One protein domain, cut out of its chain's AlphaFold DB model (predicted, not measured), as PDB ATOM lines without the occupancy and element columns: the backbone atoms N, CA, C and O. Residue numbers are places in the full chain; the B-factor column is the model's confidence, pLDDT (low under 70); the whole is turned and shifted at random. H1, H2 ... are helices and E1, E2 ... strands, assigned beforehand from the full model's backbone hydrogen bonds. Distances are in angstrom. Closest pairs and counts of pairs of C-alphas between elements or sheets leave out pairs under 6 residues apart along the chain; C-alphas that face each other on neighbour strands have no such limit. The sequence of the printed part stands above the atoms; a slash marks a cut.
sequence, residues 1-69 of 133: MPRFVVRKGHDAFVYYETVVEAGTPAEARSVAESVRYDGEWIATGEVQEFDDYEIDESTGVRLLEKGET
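Overview. This is residues 1 to 69 of the 133 residues of an uncharacterized protein of Rhizobium sp. Root651 (UniProt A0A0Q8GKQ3). A long, narrow, twisted ribbon of two antiparallel strands, E2 and E3, forms the middle of this rod; at one end is a small head, residues 18 to 41, made of loops and the single short helix H1, and at the other end is the short strand pair E1 and E4. E1 runs on into E2, and E3 bends near the end of the ribbon away from the head. The printed part has 69 residues, with one named helix and four named strands in the order E1, E2, H1, E3, E4, and its class is mixed, helices and strands. The two sheets have two strands each, E1 - E4 and E2 - E3, both antiparallel. The whole is extended, with a radius of gyration of the C-alphas of 21.1 A and spans of 66 by 22 by 19 A.

Arrangement. E1, residues 4 to 6, runs on into E2, residues 8 to 17, across a break of 1 residue at 37 degrees, and the two meet only through their link. E2 is antiparallel to its neighbour E3, residues 42 to 55, with 159 degrees between their directions. Across this pair N 17 and O 42 are 2.8 A apart and N 9 and O 54 are 2.9 A apart, both within hydrogen-bond range. C-alphas 12 and 49 face each other at 4.2 A. E3 bends by 76 degrees at residue 51. H1, residues 25 to 32, is apart from E1, and every O i to N i+4 pair in it is within hydrogen-bond range. E4, residues 61 to 63, is antiparallel to E1 at 156 degrees, with N 5 and O 62 within hydrogen-bond range at 2.8 A. E4 is apart from both E2 and H1. The closest C-alphas of E1 and E3 are those of Val 6 and Ile 55, 7.5 A apart.

Along the chain. E1 begins at C-alpha 4 at (17.516, 38.082, 177.788) and is 3 residues long, Phe 4 to Val 6. E2, Lys 8 to Glu 17, measures 28.8 A from first to last C-alpha and ends at (47.936, 12.766, 169.805). H1, Pro 25 to Ala 32, measures 10.5 A. E3, Ile 42 to Ile 55, is the longest strand by residues and measures 31.7 A. E4, Val 61 to Leu 63, ends at C-alpha 63 at (18.877, 41.729, 179.655).

Size, cuts and confidence. The two C-alphas farthest apart are those of Met 1 and Gly 23, 65.9 A. The printed part has no cut and no long link; E1 to E2 and E3 to E4 are tight links. The mean pLDDT of the printed part is 88.0, and no printed residue is under 70.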
ATOM      1  N   MET A   1       7.724  42.125 174.851       80.00
ATOM      2  CA  MET A   1       8.298  41.360 175.982       80.00
ATOM      3  C   MET A   1       9.806  41.602 176.004       80.00
ATOM      4  O   MET A   1      10.351  41.732 174.911       80.00
ATOM      5  N   PRO A   2      10.464  41.738 177.173       85.56
ATOM      6  CA  PRO A   2      11.925  41.873 177.251       85.56
ATOM      7  C   PRO A   2      12.631  40.599 176.753       85.56
ATOM      8  O   PRO A   2      12.088  39.505 176.894       85.56
ATOM      9  N   ARG A   3      13.821  40.749 176.157       90.75
ATOM     10  CA  ARG A   3      14.690  39.641 175.727       90.75
ATOM     11  C   ARG A   3      15.890  39.550 176.665       90.75
ATOM     12  O   ARG A   3      16.363  40.577 177.136       90.75
ATOM     13  N   PHE A   4      16.382  38.341 176.904       91.06
ATOM     14  CA  PHE A   4      17.516  38.082 177.788       91.06
ATOM     15  C   PHE A   4      18.585  37.274 177.053       91.06
ATOM     16  O   PHE A   4      18.254  36.451 176.198       91.06
ATOM     17  N   VAL A   5      19.847  37.512 177.396       89.31
ATOM     18  CA  VAL A   5      20.979  36.647 177.059       89.31
ATOM     19  C   VAL A   5      21.146  35.651 178.197       89.31
ATOM     20  O   VAL A   5      21.200  36.057 179.360       89.31
ATOM     21  N   VAL A   6      21.215  34.364 177.856       89.38
ATOM     22  CA  VAL A   6      21.472  33.278 178.805       89.38
ATOM     23  C   VAL A   6      22.808  32.637 178.450       89.38
ATOM     24  O   VAL A   6      22.987  32.181 177.321       89.38
ATOM     25  N   ARG A   7      23.744  32.624 179.396       86.44
ATOM     26  CA  ARG A   7      25.073  32.033 179.250       86.44
ATOM     27  C   ARG A   7      25.123  30.708 180.004       86.44
ATOM     28  O   ARG A   7      24.799  30.660 181.188       86.44
ATOM     29  N   LYS A   8      25.573  29.663 179.314       86.81
ATOM     30  CA  LYS A   8      25.876  28.353 179.896       86.81
ATOM     31  C   LYS A   8      27.343  27.988 179.678       86.81
ATOM     32  O   LYS A   8      27.934  28.445 178.697       86.81
ATOM     33  N   GLY A   9      27.903  27.202 180.589       81.81
ATOM     34  CA  GLY A   9      29.180  26.509 180.429       81.81
ATOM     35  C   GLY A   9      28.956  25.024 180.143       81.81
ATOM     36  O   GLY A   9      27.936  24.476 180.557       81.81
ATOM     37  N   HIS A  10      29.897  24.411 179.430       80.44
ATOM     38  CA  HIS A  10      29.945  22.980 179.128       80.44
ATOM     39  C   HIS A  10      31.347  22.457 179.410       80.44
ATOM     40  O   HIS A  10      32.321  23.165 179.134       80.44
ATOM     41  N   ASP A  11      31.438  21.215 179.872       79.81
ATOM     42  CA  ASP A  11      32.696  20.476 179.873       79.81
ATOM     43  C   ASP A  11      32.921  19.821 178.501       79.81
ATOM     44  O   ASP A  11      31.980  19.383 177.833       79.81
ATOM     45  N   ALA A  12      34.179  19.748 178.065       83.56
ATOM     46  CA  ALA A  12      34.546  19.157 176.782       83.56
ATOM     47  C   ALA A  12      35.886  18.416 176.856       83.56
ATOM     48  O   ALA A  12      36.800  18.816 177.582       83.56
ATOM     49  N   PHE A  13      36.022  17.357 176.058       85.75
ATOM     50  CA  PHE A  13      37.313  16.755 175.751       85.75
ATOM     51  C   PHE A  13      37.981  17.488 174.596       85.75
ATOM     52  O   PHE A  13      37.350  17.747 173.573       85.75
ATOM     53  N   VAL A  14      39.278  17.745 174.745       87.00
ATOM     54  CA  VAL A  14      40.160  18.188 173.663       87.00
ATOM     55  C   VAL A  14      41.145  17.062 173.389       87.00
ATOM     56  O   VAL A  14      41.806  16.587 174.316       87.00
ATOM     57  N   TYR A  15      41.225  16.618 172.138       89.31
ATOM     58  CA  TYR A  15      42.069  15.489 171.771       89.31
ATOM     59  C   TYR A  15      43.494  15.939 171.449       89.31
ATOM     60  O   TYR A  15      43.728  16.903 170.714       89.31
ATOM     61  N   TYR A  16      44.448  15.200 172.006       91.69
ATOM     62  CA  TYR A  16      45.864  15.321 171.703       91.69
ATOM     63  C   TYR A  16      46.384  13.957 171.280       91.69
ATOM     64  O   TYR A  16      46.026  12.931 171.863       91.69
ATOM     65  N   GLU A  17      47.265  13.956 170.295       94.69
ATOM     66  CA  GLU A  17      47.936  12.766 169.805       94.69
ATOM     67  C   GLU A  17      49.427  12.849 170.070       94.69
ATOM     68  O   GLU A  17      50.023  13.922 170.126       94.69
ATOM     69  N   THR A  18      50.050  11.690 170.221       96.25
ATOM     70  CA  THR A  18      51.496  11.603 170.262       96.25
ATOM     71  C   THR A  18      51.972  10.305 169.636       96.25
ATOM     72  O   THR A  18      51.236   9.318 169.565       96.25
ATOM     73  N   VAL A  19      53.209  10.314 169.154       94.44
ATOM     74  CA  VAL A  19      53.814   9.178 168.467       94.44
ATOM     75  C   VAL A  19      54.829   8.528 169.396       94.44
ATOM     76  O   VAL A  19      55.759   9.170 169.881       94.44
ATOM     77  N   VAL A  20      54.650   7.230 169.635       95.00
ATOM     78  CA  VAL A  20      55.543   6.415 170.463       95.00
ATOM     79  C   VAL A  20      55.943   5.150 169.720       95.00
ATOM     80  O   VAL A  20      55.121   4.506 169.068       95.00
ATOM     81  N   GLU A  21      57.212   4.772 169.835       93.50
ATOM     82  CA  GLU A  21      57.707   3.497 169.323       93.50
ATOM     83  C   GLU A  21      57.536   2.412 170.394       93.50
ATOM     84  O   GLU A  21      58.076   2.518 171.495       93.50
ATOM     85  N   ALA A  22      56.775   1.362 170.083       94.62
ATOM     86  CA  ALA A  22      56.547   0.235 170.985       94.62
ATOM     87  C   ALA A  22      56.224  -1.045 170.198       94.62
ATOM     88  O   ALA A  22      55.753  -0.986 169.062       94.62
ATOM     89  N   GLY A  23      56.456  -2.213 170.805       95.69
ATOM     90  CA  GLY A  23      56.172  -3.505 170.177       95.69
ATOM     91  C   GLY A  23      54.690  -3.881 170.212       95.69
ATOM     92  O   GLY A  23      54.242  -4.705 169.413       95.69
ATOM     93  N   THR A  24      53.915  -3.280 171.121       96.81
ATOM     94  CA  THR A  24      52.472  -3.517 171.260       96.81
ATOM     95  C   THR A  24      51.702  -2.247 171.652       96.81
ATOM     96  O   THR A  24      52.276  -1.342 172.259       96.81
ATOM     97  N   PRO A  25      50.377  -2.184 171.409       95.94
ATOM     98  CA  PRO A  25      49.547  -1.070 171.878       95.94
ATOM     99  C   PRO A  25      49.552  -0.885 173.403       95.94
ATOM    100  O   PRO A  25      49.482   0.238 173.893       95.94
ATOM    101  N   ALA A  26      49.649  -1.977 174.167       96.06
ATOM    102  CA  ALA A  26      49.724  -1.909 175.626       96.06
ATOM    103  C   ALA A  26      51.045  -1.278 176.096       96.06
ATOM    104  O   ALA A  26      51.042  -0.457 177.012       96.06
ATOM    105  N   GLU A  27      52.160  -1.619 175.442       95.88
ATOM    106  CA  GLU A  27      53.453  -0.971 175.685       95.88
ATOM    107  C   GLU A  27      53.417   0.506 175.288       95.88
ATOM    108  O   GLU A  27      53.827   1.343 176.084       95.88
ATOM    109  N   ALA A  28      52.862   0.840 174.117       95.31
ATOM    110  CA  ALA A  28      52.701   2.224 173.664       95.31
ATOM    111  C   ALA A  28      51.925   3.069 174.688       95.31
ATOM    112  O   ALA A  28      52.371   4.147 175.080       95.31
ATOM    113  N   ARG A  29      50.808   2.536 175.196       95.31
ATOM    114  CA  ARG A  29      50.023   3.167 176.263       95.31
ATOM    115  C   ARG A  29      50.840   3.352 177.541       95.31
ATOM    116  O   ARG A  29      50.850   4.442 178.099       95.31
ATOM    117  N   SER A  30      51.553   2.315 177.981       95.00
ATOM    118  CA  SER A  30      52.397   2.402 179.176       95.00
ATOM    119  C   SER A  30      53.528   3.426 179.030       95.00
ATOM    120  O   SER A  30      53.931   4.011 180.034       95.00
ATOM    121  N   VAL A  31      54.060   3.623 177.820       94.38
ATOM    122  CA  VAL A  31      55.061   4.660 177.537       94.38
ATOM    123  C   VAL A  31      54.427   6.043 177.648       94.38
ATOM    124  O   VAL A  31      54.955   6.874 178.379       94.38
ATOM    125  N   ALA A  32      53.284   6.269 176.997       93.00
ATOM    126  CA  ALA A  32      52.591   7.558 177.008       93.00
ATOM    127  C   ALA A  32      52.050   7.958 178.400       93.00
ATOM    128  O   ALA A  32      52.011   9.138 178.729       93.00
ATOM    129  N   GLU A  33      51.667   6.990 179.243       93.94
ATOM    130  CA  GLU A  33      51.203   7.225 180.625       93.94
ATOM    131  C   GLU A  33      52.358   7.408 181.638       93.94
ATOM    132  O   GLU A  33      52.129   7.709 182.812       93.94
ATOM    133  N   SER A  34      53.614   7.209 181.222       92.81
ATOM    134  CA  SER A  34      54.780   7.308 182.104       92.81
ATOM    135  C   SER A  34      55.040   8.745 182.556       92.81
ATOM    136  O   SER A  34      55.120   9.662 181.748       92.81
ATOM    137  N   VAL A  35      55.352   8.944 183.842       89.50
ATOM    138  CA  VAL A  35      55.786  10.255 184.379       89.50
ATOM    139  C   VAL A  35      57.112  10.757 183.794       89.50
ATOM    140  O   VAL A  35      57.503  11.894 184.038       89.50
ATOM    141  N   ARG A  36      57.849   9.888 183.092       88.62
ATOM    142  CA  ARG A  36      59.100  10.222 182.397       88.62
ATOM    143  C   ARG A  36      58.906  10.429 180.899       88.62
ATOM    144  O   ARG A  36      59.900  10.575 180.201       88.62
ATOM    145  N   TYR A  37      57.672  10.357 180.412       89.69
ATOM    146  CA  TYR A  37      57.384  10.610 179.016       89.69
ATOM    147  C   TYR A  37      57.663  12.079 178.685       89.69
ATOM    148  O   TYR A  37      57.120  12.975 179.327       89.69
ATOM    149  N   ASP A  38      58.537  12.309 177.712       88.19
ATOM    150  CA  ASP A  38      58.979  13.630 177.255       88.19
ATOM    151  C   ASP A  38      58.613  13.901 175.788       88.19
ATOM    152  O   ASP A  38      59.050  14.900 175.218       88.19
ATOM    153  N   GLY A  39      57.806  13.027 175.175       88.50
ATOM    154  CA  GLY A  39      57.311  13.227 173.819       88.50
ATOM    155  C   GLY A  39      56.268  14.343 173.731       88.50
ATOM    156  O   GLY A  39      55.561  14.656 174.691       88.50
ATOM    157  N   GLU A  40      56.196  14.962 172.556       90.88
ATOM    158  CA  GLU A  40      55.295  16.079 172.291       90.88
ATOM    159  C   GLU A  40      53.861  15.587 172.067       90.88
ATOM    160  O   GLU A  40      53.617  14.687 171.261       90.88
ATOM    161  N   TRP A  41      52.906  16.193 172.772       92.50
ATOM    162  CA  TRP A  41      51.479  16.005 172.525       92.50
ATOM    163  C   TRP A  41      50.991  17.072 171.548       92.50
ATOM    164  O   TRP A  41      51.061  18.266 171.833       92.50
ATOM    165  N   ILE A  42      50.479  16.636 170.405       92.06
ATOM    166  CA  ILE A  42      50.008  17.485 169.318       92.06
ATOM    167  C   ILE A  42      48.489  17.598 169.429       92.06
ATOM    168  O   ILE A  42      47.789  16.589 169.405       92.06
ATOM    169  N   ALA A  43      47.967  18.818 169.553       88.88
ATOM    170  CA  ALA A  43      46.525  19.046 169.516       88.88
ATOM    171  C   ALA A  43      45.969  18.666 168.135       88.88
ATOM    172  O   ALA A  43      46.482  19.132 167.117       88.88
ATOM    173  N   THR A  44      44.909  17.859 168.089       88.31
ATOM    174  CA  THR A  44      44.311  17.423 166.811       88.31
ATOM    175  C   THR A  44      43.326  18.443 166.240       88.31
ATOM    176  O   THR A  44      42.963  18.378 165.069       88.31
ATOM    177  N   GLY A  45      42.874  19.391 167.068       82.88
ATOM    178  CA  GLY A  45      41.782  20.311 166.744       82.88
ATOM    179  C   GLY A  45      40.388  19.701 166.929       82.88
ATOM    180  O   GLY A  45      39.395  20.404 166.745       82.88
ATOM    181  N   GLU A  46      40.295  18.430 167.324       82.31
ATOM    182  CA  GLU A  46      39.026  17.778 167.637       82.31
ATOM    183  C   GLU A  46      38.589  18.092 169.074       82.31
ATOM    184  O   GLU A  46      39.380  18.020 170.022       82.31
ATOM    185  N   VAL A  47      37.304  18.419 169.231       84.19
ATOM    186  CA  VAL A  47      36.663  18.695 170.521       84.19
ATOM    187  C   VAL A  47      35.360  17.907 170.606       84.19
ATOM    188  O   VAL A  47      34.562  17.924 169.670       84.19
ATOM    189  N   GLN A  48      35.134  17.228 171.730       83.69
ATOM    190  CA  GLN A  48      33.869  16.559 172.036       83.69
ATOM    191  C   GLN A  48      33.243  17.188 173.282       83.69
ATOM    192  O   GLN A  48      33.786  17.069 174.378       83.69
ATOM    193  N   GLU A  49      32.095  17.844 173.113       80.75
ATOM    194  CA  GLU A  49      31.322  18.439 174.211       80.75
ATOM    195  C   GLU A  49      30.465  17.382 174.929       80.75
ATOM    196  O   GLU A  49      29.963  16.445 174.300       80.75
ATOM    197  N   PHE A  50      30.291  17.537 176.243       77.69
ATOM    198  CA  PHE A  50      29.335  16.763 177.035       77.69
ATOM    199  C   PHE A  50      27.955  17.434 177.072       77.69
ATOM    200  O   PHE A  50      27.828  18.644 176.906       77.69
ATOM    201  N   ASP A  51      26.911  16.639 177.326       72.19
ATOM    202  CA  ASP A  51      25.527  17.133 177.392       72.19
ATOM    203  C   ASP A  51      25.188  17.860 178.712       72.19
ATOM    204  O   ASP A  51      24.172  18.558 178.782       72.19
ATOM    205  N   ASP A  52      26.023  17.720 179.748       77.12
ATOM    206  CA  ASP A  52      25.813  18.375 181.040       77.12
ATOM    207  C   ASP A  52      26.318  19.822 180.989       77.12
ATOM    208  O   ASP A  52      27.508  20.090 180.816       77.12
ATOM    209  N   TYR A  53      25.384  20.763 181.144       72.69
ATOM    210  CA  TYR A  53      25.666  22.192 181.136       72.69
ATOM    211  C   TYR A  53      25.123  22.883 182.375       72.69
ATOM    212  O   TYR A  53      24.030  22.575 182.855       72.69
ATOM    213  N   GLU A  54      25.840  23.905 182.829       82.19
ATOM    214  CA  GLU A  54      25.423  24.742 183.952       82.19
ATOM    215  C   GLU A  54      25.248  26.192 183.497       82.19
ATOM    216  O   GLU A  54      26.048  26.736 182.729       82.19
ATOM    217  N   ILE A  55      24.163  26.831 183.942       85.62
ATOM    218  CA  ILE A  55      23.987  28.279 183.778       85.62
ATOM    219  C   ILE A  55      24.827  28.953 184.857       85.62
ATOM    220  O   ILE A  55      24.669  28.648 186.034       85.62
ATOM    221  N   ASP A  56      25.681  29.893 184.453       82.31
ATOM    222  CA  ASP A  56      26.524  30.640 185.389       82.31
ATOM    223  C   ASP A  56      25.663  31.347 186.452       82.31
ATOM    224  O   ASP A  56      24.792  32.159 186.132       82.31
ATOM    225  N   GLU A  57      25.902  31.055 187.729       77.81
ATOM    226  CA  GLU A  57      25.042  31.540 188.816       77.81
ATOM    227  C   GLU A  57      25.098  33.066 189.009       77.81
ATOM    228  O   GLU A  57      24.180  33.661 189.577       77.81
ATOM    229  N   SER A  58      26.163  33.719 188.538       80.88
ATOM    230  CA  SER A  58      26.426  35.141 188.781       80.88
ATOM    231  C   SER A  58      25.993  36.043 187.622       80.88
ATOM    232  O   SER A  58      25.407  37.106 187.828       80.88
ATOM    233  N   THR A  59      26.271  35.618 186.393       82.81
ATOM    234  CA  THR A  59      26.114  36.391 185.153       82.81
ATOM    235  C   THR A  59      25.411  35.598 184.055       82.81
ATOM    236  O   THR A  59      25.292  36.071 182.923       82.81
ATOM    237  N   GLY A  60      24.906  34.405 184.376       84.06
ATOM    238  CA  GLY A  60      24.287  33.490 183.424       84.06
ATOM    239  C   GLY A  60      22.994  33.997 182.808       84.06
ATOM    240  O   GLY A  60      22.580  33.453 181.792       84.06
ATOM    241  N   VAL A  61      22.365  35.043 183.352       91.31
ATOM    242  CA  VAL A  61      21.190  35.684 182.748       91.31
ATOM    243  C   VAL A  61      21.301  37.202 182.847       91.31
ATOM    244  O   VAL A  61      21.415  37.756 183.938       91.31
ATOM    245  N   ARG A  62      21.190  37.896 181.710       93.62
ATOM    246  CA  ARG A  62      21.108  39.366 181.659       93.62
ATOM    247  C   ARG A  62      20.140  39.856 180.592       93.62
ATOM    248  O   ARG A  62      19.798  39.117 179.674       93.62
ATOM    249  N   LEU A  63      19.697  41.107 180.696       93.12
ATOM    250  CA  LEU A  63      18.877  41.729 179.655       93.12
ATOM    251  C   LEU A  63      19.693  41.863 178.356       93.12
ATOM    252  O   LEU A  63      20.871  42.216 178.404       93.12
ATOM    253  N   LEU A  64      19.062  41.577 177.215       91.06
ATOM    254  CA  LEU A  64      19.617  41.879 175.896       91.06
ATOM    255  C   LEU A  64      19.411  43.369 175.619       91.06
ATOM    256  O   LEU A  64      18.268  43.846 175.610       91.06
ATOM    257  N   GLU A  65      20.498  44.100 175.402       90.62
ATOM    258  CA  GLU A  65      20.434  45.535 175.156       90.62
ATOM    259  C   GLU A  65      19.869  45.850 173.763       90.62
ATOM    260  O   GLU A  65      19.846  45.030 172.840       90.62
ATOM    261  N   LYS A  66      19.346  47.067 173.591       88.12
ATOM    262  CA  LYS A  66      18.749  47.476 172.318       88.12
ATOM    263  C   LYS A  66      19.844  47.616 171.255       88.12
ATOM    264  O   LYS A  66      20.653  48.531 171.337       88.12
ATOM    265  N   GLY A  67      19.776  46.779 170.222       82.75
ATOM    266  CA  GLY A  67      20.753  46.756 169.126       82.75
ATOM    267  C   GLY A  67      21.893  45.760 169.340       82.75
ATOM    268  O   GLY A  67      22.713  45.600 168.448       82.75
ATOM    269  N   GLU A  68      21.918  45.069 170.479       84.62
ATOM    270  CA  GLU A  68      22.871  44.000 170.740       84.62
ATOM    271  C   GLU A  68      22.527  42.741 169.927       84.62
ATOM    272  O   GLU A  68      21.373  42.292 169.900       84.62
ATOM    273  N   THR A  69      23.539  42.149 169.295       80.62
ATOM    274  CA  THR A  69      23.477  40.846 168.631       80.62
ATOM    275  C   THR A  69      24.373  39.851 169.362       80.62
ATOM    276  O   THR A  69      25.413  40.207 169.910       80.62
TER     277      THR A  69